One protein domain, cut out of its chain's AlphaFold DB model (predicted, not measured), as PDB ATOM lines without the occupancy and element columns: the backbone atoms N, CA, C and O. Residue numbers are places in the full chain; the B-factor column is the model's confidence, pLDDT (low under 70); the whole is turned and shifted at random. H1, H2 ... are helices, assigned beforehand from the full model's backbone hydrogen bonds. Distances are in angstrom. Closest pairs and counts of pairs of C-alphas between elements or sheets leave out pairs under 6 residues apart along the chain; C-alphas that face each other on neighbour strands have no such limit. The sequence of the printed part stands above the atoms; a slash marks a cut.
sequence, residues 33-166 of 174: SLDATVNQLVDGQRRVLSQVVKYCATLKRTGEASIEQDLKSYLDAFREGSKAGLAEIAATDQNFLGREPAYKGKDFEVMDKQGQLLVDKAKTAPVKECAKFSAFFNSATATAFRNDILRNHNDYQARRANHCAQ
ATOM      1  N   SER A  33      -0.877 -10.559 260.617       72.00
ATOM      2  CA  SER A  33      -1.940 -10.350 261.582       72.00
ATOM      3  C   SER A  33      -2.016 -11.583 262.476       72.00
ATOM      4  O   SER A  33      -2.252 -12.696 262.004       72.00
ATOM      5  N   LEU A  34      -1.822 -11.370 263.776       80.75
ATOM      6  CA  LEU A  34      -2.060 -12.340 264.841       80.75
ATOM      7  C   LEU A  34      -3.375 -13.114 264.626       80.75
ATOM      8  O   LEU A  34      -3.428 -14.325 264.830       80.75
ATOM      9  N   ASP A  35      -4.411 -12.432 264.134       83.75
ATOM     10  CA  ASP A  35      -5.708 -13.032 263.824       83.75
ATOM     11  C   ASP A  35      -5.649 -14.054 262.686       83.75
ATOM     12  O   ASP A  35      -6.303 -15.091 262.768       83.75
ATOM     13  N   ALA A  36      -4.853 -13.802 261.644       82.38
ATOM     14  CA  ALA A  36      -4.679 -14.747 260.542       82.38
ATOM     15  C   ALA A  36      -4.023 -16.041 261.044       82.38
ATOM     16  O   ALA A  36      -4.550 -17.130 260.832       82.38
ATOM     17  N   THR A  37      -2.956 -15.911 261.840       82.19
ATOM     18  CA  THR A  37      -2.291 -17.061 262.469       82.19
ATOM     19  C   THR A  37      -3.252 -17.850 263.352       82.19
ATOM     20  O   THR A  37      -3.359 -19.064 263.203       82.19
ATOM     21  N   VAL A  38      -3.999 -17.184 264.235       87.44
ATOM     22  CA  VAL A  38      -4.966 -17.859 265.113       87.44
ATOM     23  C   VAL A  38      -6.068 -18.552 264.309       87.44
ATOM     24  O   VAL A  38      -6.445 -19.673 264.648       87.44
ATOM     25  N   ASN A  39      -6.571 -17.933 263.237       87.81
ATOM     26  CA  ASN A  39      -7.597 -18.541 262.389       87.81
ATOM     27  C   ASN A  39      -7.105 -19.834 261.733       87.81
ATOM     28  O   ASN A  39      -7.835 -20.822 261.773       87.81
ATOM     29  N   GLN A  40      -5.859 -19.875 261.247       84.75
ATOM     30  CA  GLN A  40      -5.268 -21.120 260.749       84.75
ATOM     31  C   GLN A  40      -5.279 -22.190 261.840       84.75
ATOM     32  O   GLN A  40      -5.811 -23.276 261.630       84.75
ATOM     33  N   LEU A  41      -4.790 -21.881 263.047       86.44
ATOM     34  CA  LEU A  41      -4.782 -22.848 264.153       86.44
ATOM     35  C   LEU A  41      -6.186 -23.390 264.467       86.44
ATOM     36  O   LEU A  41      -6.353 -24.593 264.684       86.44
ATOM     37  N   VAL A  42      -7.195 -22.513 264.470       91.06
ATOM     38  CA  VAL A  42      -8.603 -22.885 264.673       91.06
ATOM     39  C   VAL A  42      -9.092 -23.811 263.560       91.06
ATOM     40  O   VAL A  42      -9.765 -24.801 263.852       91.06
ATOM     41  N   ASP A  43      -8.744 -23.536 262.304       89.25
ATOM     42  CA  ASP A  43      -9.127 -24.367 261.160       89.25
ATOM     43  C   ASP A  43      -8.479 -25.755 261.222       89.25
ATOM     44  O   ASP A  43      -9.152 -26.761 260.979       89.25
ATOM     45  N   GLY A  44      -7.214 -25.835 261.648       86.31
ATOM     46  CA  GLY A  44      -6.528 -27.102 261.903       86.31
ATOM     47  C   GLY A  44      -7.233 -27.939 262.976       86.31
ATOM     48  O   GLY A  44      -7.555 -29.109 262.747       86.31
ATOM     49  N   GLN A  45      -7.555 -27.333 264.126       90.19
ATOM     50  CA  GLN A  45      -8.307 -28.000 265.201       90.19
ATOM     51  C   GLN A  45      -9.693 -28.454 264.727       90.19
ATOM     52  O   GLN A  45     -10.091 -29.600 264.952       90.19
ATOM     53  N   ARG A  46     -10.423 -27.579 264.022       93.12
ATOM     54  CA  ARG A  46     -11.748 -27.887 263.471       93.12
ATOM     55  C   ARG A  46     -11.684 -29.076 262.516       93.12
ATOM     56  O   ARG A  46     -12.532 -29.963 262.608       93.12
ATOM     57  N   ARG A  47     -10.696 -29.125 261.619       89.94
ATOM     58  CA  ARG A  47     -10.551 -30.213 260.644       89.94
ATOM     59  C   ARG A  47     -10.390 -31.569 261.325       89.94
ATOM     60  O   ARG A  47     -11.129 -32.495 260.997       89.94
ATOM     61  N   VAL A  48      -9.502 -31.661 262.314       90.31
ATOM     62  CA  VAL A  48      -9.247 -32.909 263.051       90.31
ATOM     63  C   VAL A  48     -10.463 -33.334 263.875       90.31
ATOM     64  O   VAL A  48     -10.898 -34.483 263.802       90.31
ATOM     65  N   LEU A  49     -11.042 -32.411 264.647       92.88
ATOM     66  CA  LEU A  49     -12.087 -32.737 265.621       92.88
ATOM     67  C   LEU A  49     -13.471 -32.922 264.981       92.88
ATOM     68  O   LEU A  49     -14.285 -33.693 265.488       92.88
ATOM     69  N   SER A  50     -13.747 -32.270 263.847       93.19
ATOM     70  CA  SER A  50     -15.063 -32.353 263.195       93.19
ATOM     71  C   SER A  50     -15.433 -33.769 262.749       93.19
ATOM     72  O   SER A  50     -16.615 -34.103 262.722       93.19
ATOM     73  N   GLN A  51     -14.455 -34.620 262.430       93.00
ATOM     74  CA  GLN A  51     -14.724 -35.996 262.008       93.00
ATOM     75  C   GLN A  51     -15.307 -36.839 263.149       93.00
ATOM     76  O   GLN A  51     -16.337 -37.493 262.973       93.00
ATOM     77  N   VAL A  52     -14.693 -36.783 264.336       91.94
ATOM     78  CA  VAL A  52     -15.183 -37.529 265.503       91.94
ATOM     79  C   VAL A  52     -16.488 -36.948 266.039       91.94
ATOM     80  O   VAL A  52     -17.377 -37.703 266.424       91.94
ATOM     81  N   VAL A  53     -16.663 -35.625 265.964       93.31
ATOM     82  CA  VAL A  53     -17.924 -34.959 266.314       93.31
ATOM     83  C   VAL A  53     -19.062 -35.397 265.398       93.31
ATOM     84  O   VAL A  53     -20.111 -35.780 265.906       93.31
ATOM     85  N   LYS A  54     -18.848 -35.445 264.074       93.19
ATOM     86  CA  LYS A  54     -19.840 -35.965 263.117       93.19
ATOM     87  C   LYS A  54     -20.242 -37.397 263.455       93.19
ATOM     88  O   LYS A  54     -21.431 -37.690 263.507       93.19
ATOM     89  N   TYR A  55     -19.267 -38.271 263.718       92.69
ATOM     90  CA  TYR A  55     -19.544 -39.648 264.129       92.69
ATOM     91  C   TYR A  55     -20.382 -39.697 265.416       92.69
ATOM     92  O   TYR A  55     -21.446 -40.312 265.426       92.69
ATOM     93  N   CYS A  56     -19.957 -39.005 266.474       90.94
ATOM     94  CA  CYS A  56     -20.657 -38.995 267.758       90.94
ATOM     95  C   CYS A  56     -22.066 -38.390 267.670       90.94
ATOM     96  O   CYS A  56     -22.984 -38.902 268.308       90.94
ATOM     97  N   ALA A  57     -22.271 -37.368 266.837       90.62
ATOM     98  CA  ALA A  57     -23.582 -36.771 266.598       90.62
ATOM     99  C   ALA A  57     -24.576 -37.755 265.948       90.62
ATOM    100  O   ALA A  57     -25.778 -37.678 266.214       90.62
ATOM    101  N   THR A  58     -24.105 -38.730 265.151       90.31
ATOM    102  CA  THR A  58     -24.990 -39.764 264.574       90.31
ATOM    103  C   THR A  58     -25.606 -40.693 265.619       90.31
ATOM    104  O   THR A  58     -26.657 -41.277 265.367       90.31
ATOM    105  N   LEU A  59     -25.002 -40.803 266.807       85.00
ATOM    106  CA  LEU A  59     -25.446 -41.717 267.861       85.00
ATOM    107  C   LEU A  59     -26.631 -41.178 268.681       85.00
ATOM    108  O   LEU A  59     -27.036 -41.859 269.620       85.00
ATOM    109  N   LYS A  60     -27.143 -39.977 268.342       64.94
ATOM    110  CA  LYS A  60     -28.296 -39.255 268.923       64.94
ATOM    111  C   LYS A  60     -28.805 -39.834 270.247       64.94
ATOM    112  O   LYS A  60     -29.640 -40.738 270.265       64.94
ATOM    113  N   ARG A  61     -28.357 -39.250 271.357       63.78
ATOM    114  CA  ARG A  61     -28.860 -39.568 272.694       63.78
ATOM    115  C   ARG A  61     -29.793 -38.474 273.181       63.78
ATOM    116  O   ARG A  61     -29.453 -37.295 273.182       63.78
ATOM    117  N   THR A  62     -30.999 -38.873 273.551       53.00
ATOM    118  CA  THR A  62     -32.048 -37.978 274.036       53.00
ATOM    119  C   THR A  62     -31.600 -37.311 275.340       53.00
ATOM    120  O   THR A  62     -31.284 -38.007 276.299       53.00
ATOM    121  N   GLY A  63     -31.587 -35.974 275.383       55.72
ATOM    122  CA  GLY A  63     -31.302 -35.193 276.598       55.72
ATOM    123  C   GLY A  63     -29.835 -34.810 276.844       55.72
ATOM    124  O   GLY A  63     -29.570 -34.112 277.817       55.72
ATOM    125  N   GLU A  64     -28.891 -35.210 275.986       61.81
ATOM    126  CA  GLU A  64     -27.498 -34.739 276.056       61.81
ATOM    127  C   GLU A  64     -27.329 -33.411 275.284       61.81
ATOM    128  O   GLU A  64     -27.977 -33.191 274.255       61.81
ATOM    129  N   ALA A  65     -26.465 -32.514 275.779       64.88
ATOM    130  CA  ALA A  65     -26.059 -31.317 275.039       64.88
ATOM    131  C   ALA A  65     -25.406 -31.720 273.704       64.88
ATOM    132  O   ALA A  65     -24.755 -32.762 273.609       64.88
ATOM    133  N   SER A  66     -25.594 -30.917 272.652       85.62
ATOM    134  CA  SER A  66     -25.036 -31.255 271.341       85.62
ATOM    135  C   SER A  66     -23.510 -31.202 271.389       85.62
ATOM    136  O   SER A  66     -22.930 -30.138 271.588       85.62
ATOM    137  N   ILE A  67     -22.850 -32.329 271.113       89.50
ATOM    138  CA  ILE A  67     -21.385 -32.399 270.992       89.50
ATOM    139  C   ILE A  67     -20.831 -31.431 269.923       89.50
ATOM    140  O   ILE A  67     -19.672 -31.022 269.980       89.50
ATOM    141  N   GLU A  68     -21.657 -31.007 268.962       91.44
ATOM    142  CA  GLU A  68     -21.308 -29.953 268.002       91.44
ATOM    143  C   GLU A  68     -21.228 -28.570 268.667       91.44
ATOM    144  O   GLU A  68     -20.350 -27.771 268.335       91.44
ATOM    145  N   GLN A  69     -22.120 -28.293 269.622       91.88
ATOM    146  CA  GLN A  69     -22.085 -27.077 270.431       91.88
ATOM    147  C   GLN A  69     -20.888 -27.094 271.385       91.88
ATOM    148  O   GLN A  69     -20.210 -26.075 271.504       91.88
ATOM    149  N   ASP A  70     -20.575 -28.246 271.984       92.38
ATOM    150  CA  ASP A  70     -19.372 -28.408 272.806       92.38
ATOM    151  C   ASP A  70     -18.104 -28.099 271.989       92.38
ATOM    152  O   ASP A  70     -17.250 -27.325 272.424       92.38
ATOM    153  N   LEU A  71     -17.998 -28.634 270.760       94.44
ATOM    154  CA  LEU A  71     -16.883 -28.324 269.857       94.44
ATOM    155  C   LEU A  71     -16.816 -26.830 269.525       94.44
ATOM    156  O   LEU A  71     -15.723 -26.268 269.453       94.44
ATOM    157  N   LYS A  72     -17.961 -26.173 269.304       94.81
ATOM    158  CA  LYS A  72     -17.986 -24.731 269.039       94.81
ATOM    159  C   LYS A  72     -17.389 -23.955 270.219       94.81
ATOM    160  O   LYS A  72     -16.462 -23.180 270.005       94.81
ATOM    161  N   SER A  73     -17.853 -24.224 271.438       94.44
ATOM    162  CA  SER A  73     -17.338 -23.593 272.660       94.44
ATOM    163  C   SER A  73     -15.839 -23.851 272.852       94.44
ATOM    164  O   SER A  73     -15.088 -22.929 273.165       94.44
ATOM    165  N   TYR A  74     -15.382 -25.080 272.587       95.38
ATOM    166  CA  TYR A  74     -13.961 -25.436 272.595       95.38
ATOM    167  C   TYR A  74     -13.145 -24.581 271.613       95.38
ATOM    168  O   TYR A  74     -12.099 -24.050 271.983       95.38
ATOM    169  N   LEU A  75     -13.607 -24.437 270.364       96.25
ATOM    170  CA  LEU A  75     -12.897 -23.678 269.329       96.25
ATOM    171  C   LEU A  75     -12.885 -22.169 269.615       96.25
ATOM    172  O   LEU A  75     -11.891 -21.511 269.305       96.25
ATOM    173  N   ASP A  76     -13.949 -21.635 270.217       96.38
ATOM    174  CA  ASP A  76     -14.022 -20.233 270.635       96.38
ATOM    175  C   ASP A  76     -13.022 -19.957 271.776       96.38
ATOM    176  O   ASP A  76     -12.194 -19.049 271.666       96.38
ATOM    177  N   ALA A  77     -12.996 -20.810 272.809       95.94
ATOM    178  CA  ALA A  77     -12.007 -20.733 273.886       95.94
ATOM    179  C   ALA A  77     -10.567 -20.902 273.367       95.94
ATOM    180  O   ALA A  77      -9.658 -20.179 273.783       95.94
ATOM    181  N   PHE A  78     -10.351 -21.832 272.432       95.38
ATOM    182  CA  PHE A  78      -9.058 -22.053 271.782       95.38
ATOM    183  C   PHE A  78      -8.587 -20.821 271.015       95.38
ATOM    184  O   PHE A  78      -7.425 -20.430 271.147       95.38
ATOM    185  N   ARG A  79      -9.478 -20.187 270.246       94.69
ATOM    186  CA  ARG A  79      -9.197 -18.952 269.508       94.69
ATOM    187  C   ARG A  79      -8.770 -17.835 270.455       94.69
ATOM    188  O   ARG A  79      -7.714 -17.241 270.251       94.69
ATOM    189  N   GLU A  80      -9.576 -17.565 271.479       95.75
ATOM    190  CA  GLU A  80      -9.328 -16.486 272.438       95.75
ATOM    191  C   GLU A  80      -8.009 -16.697 273.194       95.75
ATOM    192  O   GLU A  80      -7.137 -15.827 273.191       95.75
ATOM    193  N   GLY A  81      -7.824 -17.887 273.770       93.19
ATOM    194  CA  GLY A  81      -6.621 -18.222 274.526       93.19
ATOM    195  C   GLY A  81      -5.357 -18.224 273.673       93.19
ATOM    196  O   GLY A  81      -4.333 -17.672 274.080       93.19
ATOM    197  N   SER A  82      -5.430 -18.783 272.459       91.12
ATOM    198  CA  SER A  82      -4.291 -18.794 271.536       91.12
ATOM    199  C   SER A  82      -3.896 -17.390 271.108       91.12
ATOM    200  O   SER A  82      -2.709 -17.073 271.088       91.12
ATOM    201  N   LYS A  83      -4.879 -16.526 270.825       91.56
ATOM    202  CA  LYS A  83      -4.633 -15.119 270.499       91.56
ATOM    203  C   LYS A  83      -3.933 -14.397 271.647       91.56
ATOM    204  O   LYS A  83      -2.938 -13.723 271.403       91.56
ATOM    205  N   ALA A  84      -4.414 -14.567 272.879       92.75
ATOM    206  CA  ALA A  84      -3.810 -13.946 274.055       92.75
ATOM    207  C   ALA A  84      -2.358 -14.408 274.274       92.75
ATOM    208  O   ALA A  84      -1.466 -13.579 274.436       92.75
ATOM    209  N   GLY A  85      -2.096 -15.718 274.209       90.38
ATOM    210  CA  GLY A  85      -0.743 -16.255 274.392       90.38
ATOM    211  C   GLY A  85       0.230 -15.816 273.294       90.38
ATOM    212  O   GLY A  85       1.362 -15.438 273.577       90.38
ATOM    213  N   LEU A  86      -0.216 -15.817 272.035       87.69
ATOM    214  CA  LEU A  86       0.599 -15.369 270.906       87.69
ATOM    215  C   LEU A  86       0.868 -13.856 270.940       87.69
ATOM    216  O   LEU A  86       1.959 -13.437 270.560       87.69
ATOM    217  N   ALA A  87      -0.086 -13.044 271.411       89.38
ATOM    218  CA  ALA A  87       0.118 -11.609 271.601       89.38
ATOM    219  C   ALA A  87       1.227 -11.321 272.624       89.38
ATOM    220  O   ALA A  87       2.067 -10.456 272.392       89.38
ATOM    221  N   GLU A  88       1.255 -12.070 273.730       90.81
ATOM    222  CA  GLU A  88       2.303 -11.942 274.747       90.81
ATOM    223  C   GLU A  88       3.677 -12.341 274.214       90.81
ATOM    224  O   GLU A  88       4.642 -11.608 274.417       90.81
ATOM    225  N   ILE A  89       3.763 -13.443 273.462       85.81
ATOM    226  CA  ILE A  89       5.018 -13.842 272.812       85.81
ATOM    227  C   ILE A  89       5.486 -12.752 271.850       85.81
ATOM    228  O   ILE A  89       6.646 -12.354 271.901       85.81
ATOM    229  N   ALA A  90       4.592 -12.233 271.007       83.81
ATOM    230  CA  ALA A  90       4.925 -11.206 270.024       83.81
ATOM    231  C   ALA A  90       5.404  -9.890 270.661       83.81
ATOM    232  O   ALA A  90       6.185  -9.164 270.048       83.81
ATOM    233  N   ALA A  91       4.972  -9.589 271.891       84.06
ATOM    234  CA  ALA A  91       5.463  -8.437 272.643       84.06
ATOM    235  C   ALA A  91       6.929  -8.603 273.089       84.06
ATOM    236  O   ALA A  91       7.643  -7.607 273.207       84.06
ATOM    237  N   THR A  92       7.385  -9.839 273.318       80.38
ATOM    238  CA  THR A  92       8.749 -10.150 273.789       80.38
ATOM    239  C   THR A  92       9.698 -10.650 272.697       80.38
ATOM    240  O   THR A  92      10.907 -10.488 272.817       80.38
ATOM    241  N   ASP A  93       9.165 -11.229 271.623       75.38
ATOM    242  CA  ASP A  93       9.899 -11.797 270.493       75.38
ATOM    243  C   ASP A  93       9.232 -11.340 269.187       75.38
ATOM    244  O   ASP A  93       8.348 -11.997 268.632       75.38
ATOM    245  N   GLN A  94       9.657 -10.172 268.693       62.75
ATOM    246  CA  GLN A  94       9.086  -9.541 267.496       62.75
ATOM    247  C   GLN A  94       9.277 -10.379 266.220       62.75
ATOM    248  O   GLN A  94       8.559 -10.178 265.240       62.75
ATOM    249  N   ASN A  95      10.213 -11.334 266.227       64.12
ATOM    250  CA  ASN A  95      10.493 -12.205 265.087       64.12
ATOM    251  C   ASN A  95       9.664 -13.499 265.112       64.12
ATOM    252  O   ASN A  95       9.633 -14.218 264.111       64.12
ATOM    253  N   PHE A  96       8.960 -13.791 266.212       67.31
ATOM    254  CA  PHE A  96       8.181 -15.022 266.363       67.31
ATOM    255  C   PHE A  96       7.057 -15.148 265.325       67.31
ATOM    256  O   PHE A  96       6.793 -16.233 264.809       67.31
ATOM    257  N   LEU A  97       6.417 -14.032 264.965       63.06
ATOM    258  CA  LEU A  97       5.335 -13.993 263.974       63.06
ATOM    259  C   LEU A  97       5.846 -13.768 262.541       63.06
ATOM    260  O   LEU A  97       5.145 -13.185 261.717       63.06
ATOM    261  N   GLY A  98       7.064 -14.215 262.227       52.69
ATOM    262  CA  GLY A  98       7.696 -13.966 260.930       52.69
ATOM    263  C   GLY A  98       6.991 -14.610 259.726       52.69
ATOM    264  O   GLY A  98       7.155 -14.121 258.607       52.69
ATOM    265  N   ARG A  99       6.207 -15.690 259.919       59.81
ATOM    266  CA  ARG A  99       5.388 -16.351 258.875       59.81
ATOM    267  C   ARG A  99       4.083 -16.919 259.448       59.81
ATOM    268  O   ARG A  99       4.110 -17.607 260.461       59.81
ATOM    269  N   GLU A 100       2.955 -16.658 258.779       58.66
ATOM    270  CA  GLU A 100       1.677 -17.312 259.094       58.66
ATOM    271  C   GLU A 100       1.828 -18.828 258.870       58.66
ATOM    272  O   GLU A 100       2.417 -19.229 257.857       58.66
ATOM    273  N   PRO A 101       1.305 -19.687 259.766       64.44
ATOM    274  CA  PRO A 101       1.229 -21.115 259.507       64.44
ATOM    275  C   PRO A 101       0.361 -21.356 258.269       64.44
ATOM    276  O   PRO A 101      -0.854 -21.219 258.316       64.44
ATOM    277  N   ALA A 102       0.978 -21.718 257.150       66.06
ATOM    278  CA  ALA A 102       0.256 -22.106 255.948       66.06
ATOM    279  C   ALA A 102       0.217 -23.630 255.884       66.06
ATOM    280  O   ALA A 102       1.189 -24.250 255.445       66.06
ATOM    281  N   TYR A 103      -0.887 -24.232 256.332       72.00
ATOM    282  CA  TYR A 103      -1.094 -25.665 256.144       72.00
ATOM    283  C   TYR A 103      -1.150 -25.989 254.649       72.00
ATOM    284  O   TYR A 103      -1.882 -25.365 253.878       72.00
ATOM    285  N   LYS A 104      -0.349 -26.965 254.230       75.81
ATOM    286  CA  LYS A 104      -0.249 -27.440 252.846       75.81
ATOM    287  C   LYS A 104      -0.918 -28.804 252.712       75.81
ATOM    288  O   LYS A 104      -1.297 -29.431 253.696       75.81
ATOM    289  N   GLY A 105      -1.018 -29.309 251.478       74.75
ATOM    290  CA  GLY A 105      -1.675 -30.591 251.180       74.75
ATOM    291  C   GLY A 105      -1.251 -31.753 252.093       74.75
ATOM    292  O   GLY A 105      -2.108 -32.457 252.612       74.75
ATOM    293  N   LYS A 106       0.050 -31.899 252.385       78.25
ATOM    294  CA  LYS A 106       0.541 -32.928 253.323       78.25
ATOM    295  C   LYS A 106       0.093 -32.712 254.772       78.25
ATOM    296  O   LYS A 106      -0.190 -33.688 255.456       78.25
ATOM    297  N   ASP A 107       0.018 -31.467 255.241       78.50
ATOM    298  CA  ASP A 107      -0.457 -31.170 256.599       78.50
ATOM    299  C   ASP A 107      -1.928 -31.564 256.736       78.50
ATOM    300  O   ASP A 107      -2.330 -32.193 257.712       78.50
ATOM    301  N   PHE A 108      -2.712 -31.276 255.702       82.12
ATOM    302  CA  PHE A 108      -4.110 -31.667 255.613       82.12
ATOM    303  C   PHE A 108      -4.315 -33.183 255.580       82.12
ATOM    304  O   PHE A 108      -5.176 -33.677 256.301       82.12
ATOM    305  N   GLU A 109      -3.499 -33.932 254.837       83.00
ATOM    306  CA  GLU A 109      -3.536 -35.400 254.875       83.00
ATOM    307  C   GLU A 109      -3.232 -35.954 256.274       83.00
ATOM    308  O   GLU A 109      -3.861 -36.918 256.716       83.00
ATOM    309  N   VAL A 110      -2.266 -35.365 256.986       84.31
ATOM    310  CA  VAL A 110      -1.932 -35.774 258.359       84.31
ATOM    311  C   VAL A 110      -3.082 -35.456 259.313       84.31
ATOM    312  O   VAL A 110      -3.459 -36.318 260.108       84.31
ATOM    313  N   MET A 111      -3.679 -34.267 259.213       85.00
ATOM    314  CA  MET A 111      -4.856 -33.892 260.001       85.00
ATOM    315  C   MET A 111      -6.041 -34.817 259.728       85.00
ATOM    316  O   MET A 111      -6.726 -35.233 260.662       85.00
ATOM    317  N   ASP A 112      -6.267 -35.185 258.468       86.75
ATOM    318  CA  ASP A 112      -7.351 -36.092 258.102       86.75
ATOM    319  C   ASP A 112      -7.132 -37.485 258.694       86.75
ATOM    320  O   ASP A 112      -8.057 -38.053 259.275       86.75
ATOM    321  N   LYS A 113      -5.896 -38.001 258.637       87.94
ATOM    322  CA  LYS A 113      -5.519 -39.263 259.291       87.94
ATOM    323  C   LYS A 113      -5.703 -39.198 260.804       87.94
ATOM    324  O   LYS A 113      -6.207 -40.150 261.391       87.94
ATOM    325  N   GLN A 114      -5.333 -38.090 261.444       85.38
ATOM    326  CA  GLN A 114      -5.567 -37.897 262.876       85.38
ATOM    327  C   GLN A 114      -7.062 -37.899 263.204       85.38
ATOM    328  O   GLN A 114      -7.473 -38.598 264.127       85.38
ATOM    329  N   GLY A 115      -7.879 -37.183 262.426       88.12
ATOM    330  CA  GLY A 115      -9.334 -37.197 262.576       88.12
ATOM    331  C   GLY A 115      -9.911 -38.608 262.444       88.12
ATOM    332  O   GLY A 115     -10.698 -39.030 263.292       88.12
ATOM    333  N   GLN A 116      -9.441 -39.382 261.460       91.12
ATOM    334  CA  GLN A 116      -9.861 -40.770 261.271       91.12
ATOM    335  C   GLN A 116      -9.462 -41.669 262.450       91.12
ATOM    336  O   GLN A 116     -10.278 -42.459 262.914       91.12
ATOM    337  N   LEU A 117      -8.257 -41.508 263.006       90.75
ATOM    338  CA  LEU A 117      -7.832 -42.249 264.201       90.75
ATOM    339  C   LEU A 117      -8.725 -41.952 265.416       90.75
ATOM    340  O   LEU A 117      -9.018 -42.855 266.204       90.75
ATOM    341  N   LEU A 118      -9.187 -40.706 265.575       90.44
ATOM    342  CA  LEU A 118     -10.140 -40.348 266.632       90.44
ATOM    343  C   LEU A 118     -11.505 -41.009 266.407       90.44
ATOM    344  O   LEU A 118     -12.104 -41.503 267.363       90.44
ATOM    345  N   VAL A 119     -11.973 -41.056 265.156       92.44
ATOM    346  CA  VAL A 119     -13.199 -41.772 264.776       92.44
ATOM    347  C   VAL A 119     -13.071 -43.265 265.069       92.44
ATOM    348  O   VAL A 119     -13.970 -43.845 265.675       92.44
ATOM    349  N   ASP A 120     -11.965 -43.897 264.682       91.44
ATOM    350  CA  ASP A 120     -11.757 -45.331 264.890       91.44
ATOM    351  C   ASP A 120     -11.690 -45.668 266.376       91.44
ATOM    352  O   ASP A 120     -12.335 -46.616 266.826       91.44
ATOM    353  N   LYS A 121     -11.025 -44.822 267.172       87.88
ATOM    354  CA  LYS A 121     -11.071 -44.920 268.632       87.88
ATOM    355  C   LYS A 121     -12.503 -44.811 269.153       87.88
ATOM    356  O   LYS A 121     -12.905 -45.644 269.963       87.88
ATOM    357  N   ALA A 122     -13.284 -43.839 268.677       89.69
ATOM    358  CA  ALA A 122     -14.676 -43.695 269.087       89.69
ATOM    359  C   ALA A 122     -15.496 -44.951 268.752       89.69
ATOM    360  O   ALA A 122     -16.217 -45.444 269.612       89.69
ATOM    361  N   LYS A 123     -15.307 -45.550 267.571       92.06
ATOM    362  CA  LYS A 123     -15.997 -46.787 267.165       92.06
ATOM    363  C   LYS A 123     -15.730 -47.982 268.085       92.06
ATOM    364  O   LYS A 123     -16.604 -48.835 268.203       92.06
ATOM    365  N   THR A 124     -14.570 -48.056 268.747       93.56
ATOM    366  CA  THR A 124     -14.265 -49.172 269.668       93.56
ATOM    367  C   THR A 124     -15.156 -49.194 270.913       93.56
ATOM    368  O   THR A 124     -15.460 -50.262 271.436       93.56
ATOM    369  N   ALA A 125     -15.590 -48.024 271.387       90.25
ATOM    370  CA  ALA A 125     -16.496 -47.884 272.523       90.25
ATOM    371  C   ALA A 125     -17.345 -46.605 272.362       90.25
ATOM    372  O   ALA A 125     -17.121 -45.627 273.084       90.25
ATOM    373  N   PRO A 126     -18.338 -46.609 271.445       90.19
ATOM    374  CA  PRO A 126     -18.991 -45.398 270.925       90.19
ATOM    375  C   PRO A 126     -19.526 -44.475 272.009       90.19
ATOM    376  O   PRO A 126     -19.194 -43.297 272.072       90.19
ATOM    377  N   VAL A 127     -20.282 -45.045 272.939       89.12
ATOM    378  CA  VAL A 127     -20.890 -44.324 274.057       89.12
ATOM    379  C   VAL A 127     -19.843 -43.669 274.956       89.12
ATOM    380  O   VAL A 127     -19.917 -42.480 275.260       89.12
ATOM    381  N   LYS A 128     -18.865 -44.459 275.402       89.25
ATOM    382  CA  LYS A 128     -17.884 -44.036 276.401       89.25
ATOM    383  C   LYS A 128     -16.911 -43.018 275.822       89.25
ATOM    384  O   LYS A 128     -16.576 -42.045 276.489       89.25
ATOM    385  N   GLU A 129     -16.435 -43.245 274.603       89.31
ATOM    386  CA  GLU A 129     -15.464 -42.357 273.972       89.31
ATOM    387  C   GLU A 129     -16.118 -41.052 273.503       89.31
ATOM    388  O   GLU A 129     -15.537 -39.994 273.730       89.31
ATOM    389  N   CYS A 130     -17.346 -41.073 272.973       89.81
ATOM    390  CA  CYS A 130     -18.062 -39.834 272.645       89.81
ATOM    391  C   CYS A 130     -18.360 -38.979 273.886       89.81
ATOM    392  O   CYS A 130     -18.148 -37.766 273.849       89.81
ATOM    393  N   ALA A 131     -18.735 -39.595 275.015       88.88
ATOM    394  CA  ALA A 131     -18.889 -38.878 276.284       88.88
ATOM    395  C   ALA A 131     -17.569 -38.239 276.757       88.88
ATOM    396  O   ALA A 131     -17.561 -37.114 277.255       88.88
ATOM    397  N   LYS A 132     -16.427 -38.913 276.552       90.38
ATOM    398  CA  LYS A 132     -15.106 -38.331 276.842       90.38
ATOM    399  C   LYS A 132     -14.775 -37.147 275.941       90.38
ATOM    400  O   LYS A 132     -14.173 -36.201 276.433       90.38
ATOM    401  N   PHE A 133     -15.132 -37.189 274.656       90.00
ATOM    402  CA  PHE A 133     -14.925 -36.050 273.758       90.00
ATOM    403  C   PHE A 133     -15.769 -34.846 274.180       90.00
ATOM    404  O   PHE A 133     -15.219 -33.758 274.292       90.00
ATOM    405  N   SER A 134     -17.051 -35.045 274.509       90.00
ATOM    406  CA  SER A 134     -17.901 -33.976 275.061       90.00
ATOM    407  C   SER A 134     -17.311 -33.387 276.351       90.00
ATOM    408  O   SER A 134     -17.121 -32.176 276.452       90.00
ATOM    409  N   ALA A 135     -16.908 -34.230 277.309       89.88
ATOM    410  CA  ALA A 135     -16.269 -33.766 278.543       89.88
ATOM    411  C   ALA A 135     -14.946 -33.020 278.283       89.88
ATOM    412  O   ALA A 135     -14.674 -32.000 278.913       89.88
ATOM    413  N   PHE A 136     -14.133 -33.503 277.339       89.88
ATOM    414  CA  PHE A 136     -12.906 -32.835 276.912       89.88
ATOM    415  C   PHE A 136     -13.197 -31.444 276.338       89.88
ATOM    416  O   PHE A 136     -12.584 -30.475 276.784       89.88
ATOM    417  N   PHE A 137     -14.157 -31.324 275.417       91.38
ATOM    418  CA  PHE A 137     -14.541 -30.041 274.828       91.38
ATOM    419  C   PHE A 137     -15.067 -29.056 275.880       91.38
ATOM    420  O   PHE A 137     -14.658 -27.900 275.883       91.38
ATOM    421  N   ASN A 138     -15.870 -29.535 276.832       89.88
ATOM    422  CA  ASN A 138     -16.415 -28.721 277.922       89.88
ATOM    423  C   ASN A 138     -15.387 -28.322 278.993       89.88
ATOM    424  O   ASN A 138     -15.616 -27.377 279.742       89.88
ATOM    425  N   SER A 139     -14.248 -29.013 279.074       88.75
ATOM    426  CA  SER A 139     -13.169 -28.661 280.010       88.75
ATOM    427  C   SER A 139     -12.257 -27.534 279.511       88.75
ATOM    428  O   SER A 139     -11.400 -27.048 280.252       88.75
ATOM    429  N   ALA A 140     -12.403 -27.134 278.247       89.44
ATOM    430  CA  ALA A 140     -11.511 -26.185 277.608       89.44
ATOM    431  C   ALA A 140     -11.791 -24.740 278.037       89.44
ATOM    432  O   ALA A 140     -12.932 -24.291 278.080       89.44
ATOM    433  N   THR A 141     -10.724 -23.991 278.324       94.06
ATOM    434  CA  THR A 141     -10.807 -22.582 278.730       94.06
ATOM    435  C   THR A 141      -9.755 -21.752 278.004       94.06
ATOM    436  O   THR A 141      -8.653 -22.234 277.730       94.06
ATOM    437  N   ALA A 142     -10.067 -20.482 277.733       94.75
ATOM    438  CA  ALA A 142      -9.129 -19.557 277.103       94.75
ATOM    439  C   ALA A 142      -7.831 -19.414 277.920       94.75
ATOM    440  O   ALA A 142      -6.734 -19.445 277.363       94.75
ATOM    441  N   THR A 143      -7.930 -19.352 279.252       95.50
ATOM    442  CA  THR A 143      -6.763 -19.280 280.144       95.50
ATOM    443  C   THR A 143      -5.855 -20.503 280.020       95.50
ATOM    444  O   THR A 143      -4.635 -20.345 279.967       95.50
ATOM    445  N   ALA A 144      -6.419 -21.715 279.946       92.19
ATOM    446  CA  ALA A 144      -5.622 -22.926 279.769       92.19
ATOM    447  C   ALA A 144      -4.861 -22.902 278.435       92.19
ATOM    448  O   ALA A 144      -3.654 -23.124 278.424       92.19
ATOM    449  N   PHE A 145      -5.528 -22.539 277.334       93.50
ATOM    450  CA  PHE A 145      -4.877 -22.451 276.024       93.50
ATOM    451  C   PHE A 145      -3.807 -21.362 275.951       93.50
ATOM    452  O   PHE A 145      -2.736 -21.602 275.395       93.50
ATOM    453  N   ARG A 146      -4.050 -20.192 276.553       94.12
ATOM    454  CA  ARG A 146      -3.035 -19.140 276.696       94.12
ATOM    455  C   ARG A 146      -1.789 -19.686 277.392       94.12
ATOM    456  O   ARG A 146      -0.682 -19.541 276.882       94.12
ATOM    457  N   ASN A 147      -1.964 -20.324 278.547       91.75
ATOM    458  CA  ASN A 147      -0.843 -20.848 279.325       91.75
ATOM    459  C   ASN A 147      -0.111 -21.977 278.583       91.75
ATOM    460  O   ASN A 147       1.115 -22.054 278.651       91.75
ATOM    461  N   ASP A 148      -0.835 -22.813 277.837       88.62
ATOM    462  CA  ASP A 148      -0.241 -23.851 276.992       88.62
ATOM    463  C   ASP A 148       0.616 -23.267 275.865       88.62
ATOM    464  O   ASP A 148       1.723 -23.753 275.637       88.62
ATOM    465  N   ILE A 149       0.158 -22.202 275.199       86.38
ATOM    466  CA  ILE A 149       0.943 -21.477 274.189       86.38
ATOM    467  C   ILE A 149       2.254 -20.962 274.782       86.38
ATOM    468  O   ILE A 149       3.325 -21.234 274.238       86.38
ATOM    469  N   LEU A 150       2.168 -20.251 275.910       87.38
ATOM    470  CA  LEU A 150       3.329 -19.655 276.573       87.38
ATOM    471  C   LEU A 150       4.326 -20.725 277.019       87.38
ATOM    472  O   LEU A 150       5.525 -20.614 276.762       87.38
ATOM    473  N   ARG A 151       3.830 -21.806 277.632       89.62
ATOM    474  CA  ARG A 151       4.657 -22.948 278.032       89.62
ATOM    475  C   ARG A 151       5.358 -23.570 276.830       89.62
ATOM    476  O   ARG A 151       6.569 -23.749 276.864       89.62
ATOM    477  N   ASN A 152       4.621 -23.868 275.761       82.81
ATOM    478  CA  ASN A 152       5.201 -24.519 274.591       82.81
ATOM    479  C   ASN A 152       6.253 -23.633 273.898       82.81
ATOM    480  O   ASN A 152       7.240 -24.159 273.379       82.81
ATOM    481  N   HIS A 153       6.067 -22.309 273.908       83.69
ATOM    482  CA  HIS A 153       7.073 -21.359 273.433       83.69
ATOM    483  C   HIS A 153       8.341 -21.405 274.293       83.69
ATOM    484  O   HIS A 153       9.430 -21.591 273.753       83.69
ATOM    485  N   ASN A 154       8.206 -21.322 275.619       84.69
ATOM    486  CA  ASN A 154       9.344 -21.398 276.539       84.69
ATOM    487  C   ASN A 154      10.113 -22.720 276.389       84.69
ATOM    488  O   ASN A 154      11.340 -22.722 276.298       84.69
ATOM    489  N   ASP A 155       9.395 -23.839 276.276       82.75
ATOM    490  CA  ASP A 155       9.993 -25.156 276.052       82.75
ATOM    491  C   ASP A 155      10.723 -25.228 274.705       82.75
ATOM    492  O   ASP A 155      11.792 -25.834 274.596       82.75
ATOM    493  N   TYR A 156      10.161 -24.620 273.655       81.50
ATOM    494  CA  TYR A 156      10.816 -24.525 272.354       81.50
ATOM    495  C   TYR A 156      12.109 -23.704 272.433       81.50
ATOM    496  O   TYR A 156      13.141 -24.181 271.958       81.50
ATOM    497  N   GLN A 157      12.080 -22.532 273.072       83.19
ATOM    498  CA  GLN A 157      13.263 -21.685 273.254       83.19
ATOM    499  C   GLN A 157      14.357 -22.415 274.042       83.19
ATOM    500  O   GLN A 157      15.510 -22.440 273.615       83.19
ATOM    501  N   ALA A 158      13.995 -23.104 275.130       85.62
ATOM    502  CA  ALA A 158      14.936 -23.897 275.918       85.62
ATOM    503  C   ALA A 158      15.563 -25.038 275.099       85.62
ATOM    504  O   ALA A 158      16.780 -25.234 275.121       85.62
ATOM    505  N   ARG A 159      14.759 -25.777 274.318       83.50
ATOM    506  CA  ARG A 159      15.275 -26.823 273.417       83.50
ATOM    507  C   ARG A 159      16.182 -26.249 272.333       83.50
ATOM    508  O   ARG A 159      17.206 -26.859 272.037       83.50
ATOM    509  N   ARG A 160      15.829 -25.097 271.756       81.31
ATOM    510  CA  ARG A 160      16.646 -24.420 270.743       81.31
ATOM    511  C   ARG A 160      17.979 -23.970 271.332       81.31
ATOM    512  O   ARG A 160      19.011 -24.272 270.746       81.31
ATOM    513  N   ALA A 161      17.972 -23.340 272.504       85.81
ATOM    514  CA  ALA A 161      19.189 -22.950 273.212       85.81
ATOM    515  C   ALA A 161      20.088 -24.165 273.498       85.81
ATOM    516  O   ALA A 161      21.274 -24.145 273.179       85.81
ATOM    517  N   ASN A 162      19.511 -25.263 274.002       88.44
ATOM    518  CA  ASN A 162      20.245 -26.504 274.260       88.44
ATOM    519  C   ASN A 162      20.807 -27.141 272.981       88.44
ATOM    520  O   ASN A 162      21.927 -27.643 272.994       88.44
ATOM    521  N   HIS A 163      20.050 -27.126 271.880       84.31
ATOM    522  CA  HIS A 163      20.525 -27.608 270.584       84.31
ATOM    523  C   HIS A 163      21.702 -26.764 270.086       84.31
ATOM    524  O   HIS A 163      22.742 -27.311 269.736       84.31
ATOM    525  N   CYS A 164      21.582 -25.437 270.137       84.19
ATOM    526  CA  CYS A 164      22.618 -24.518 269.676       84.19
ATOM    527  C   CYS A 164      23.871 -24.483 270.563       84.19
ATOM    528  O   CYS A 164      24.932 -24.077 270.100       84.19
ATOM    529  N   ALA A 165      23.782 -24.953 271.809       90.50
ATOM    530  CA  ALA A 165      24.930 -25.114 272.697       90.50
ATOM    531  C   ALA A 165      25.780 -26.370 272.401       90.50
ATOM    532  O   ALA A 165      26.848 -26.541 272.996       90.50
ATOM    533  N   GLN A 166      25.329 -27.269 271.515       89.69
ATOM    534  CA  GLN A 166      26.068 -28.486 271.154       89.69
ATOM    535  C   GLN A 166      27.358 -28.163 270.383       89.69
ATOM    536  O   GLN A 166      27.446 -27.158 269.680       89.69
TER     537      GLN A 166
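This is residues 33 to 166 of the 174 residues of an uncharacterized protein of Marinobacter confluentis (UniProt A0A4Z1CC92). H1 and H2 form a long hairpin with H3 beside H1; H4 and H5 pack on H2, and residues 155 to 166 stick out. The printed part, 134 residues, is all helix in class, with five named helices, H1 to H5. It is only just loose, close to compact, with a radius of gyration of the C-alphas of 17.1 A, and spans 54 by 28 by 25 A.

H2, residues 67 to 92, touches H1, residues 34 to 58, opposite ways at a shallow tilt of 21 degrees; closest C-alphas 83 and 38, 6.1 A. H2's residues 77 to 89 alone touch H5, residues 142 to 164; closest C-alphas 81 and 142, 3.8 A. H3, residues 105 to 124, touches H1; closest C-alphas 115 and 48, 4.3 A. Every O i to N i+4 pair is within hydrogen-bond range except in H1, 19 of 21.

H2 is 37.6 A long; H4 is residues 126 to 138. C-alpha 34 is at (-2.060, -12.340, 264.841), C-alpha 164 at (22.618, -24.518, 269.676).

Residues 60 to 65 and 94 to 102 are under pLDDT 70.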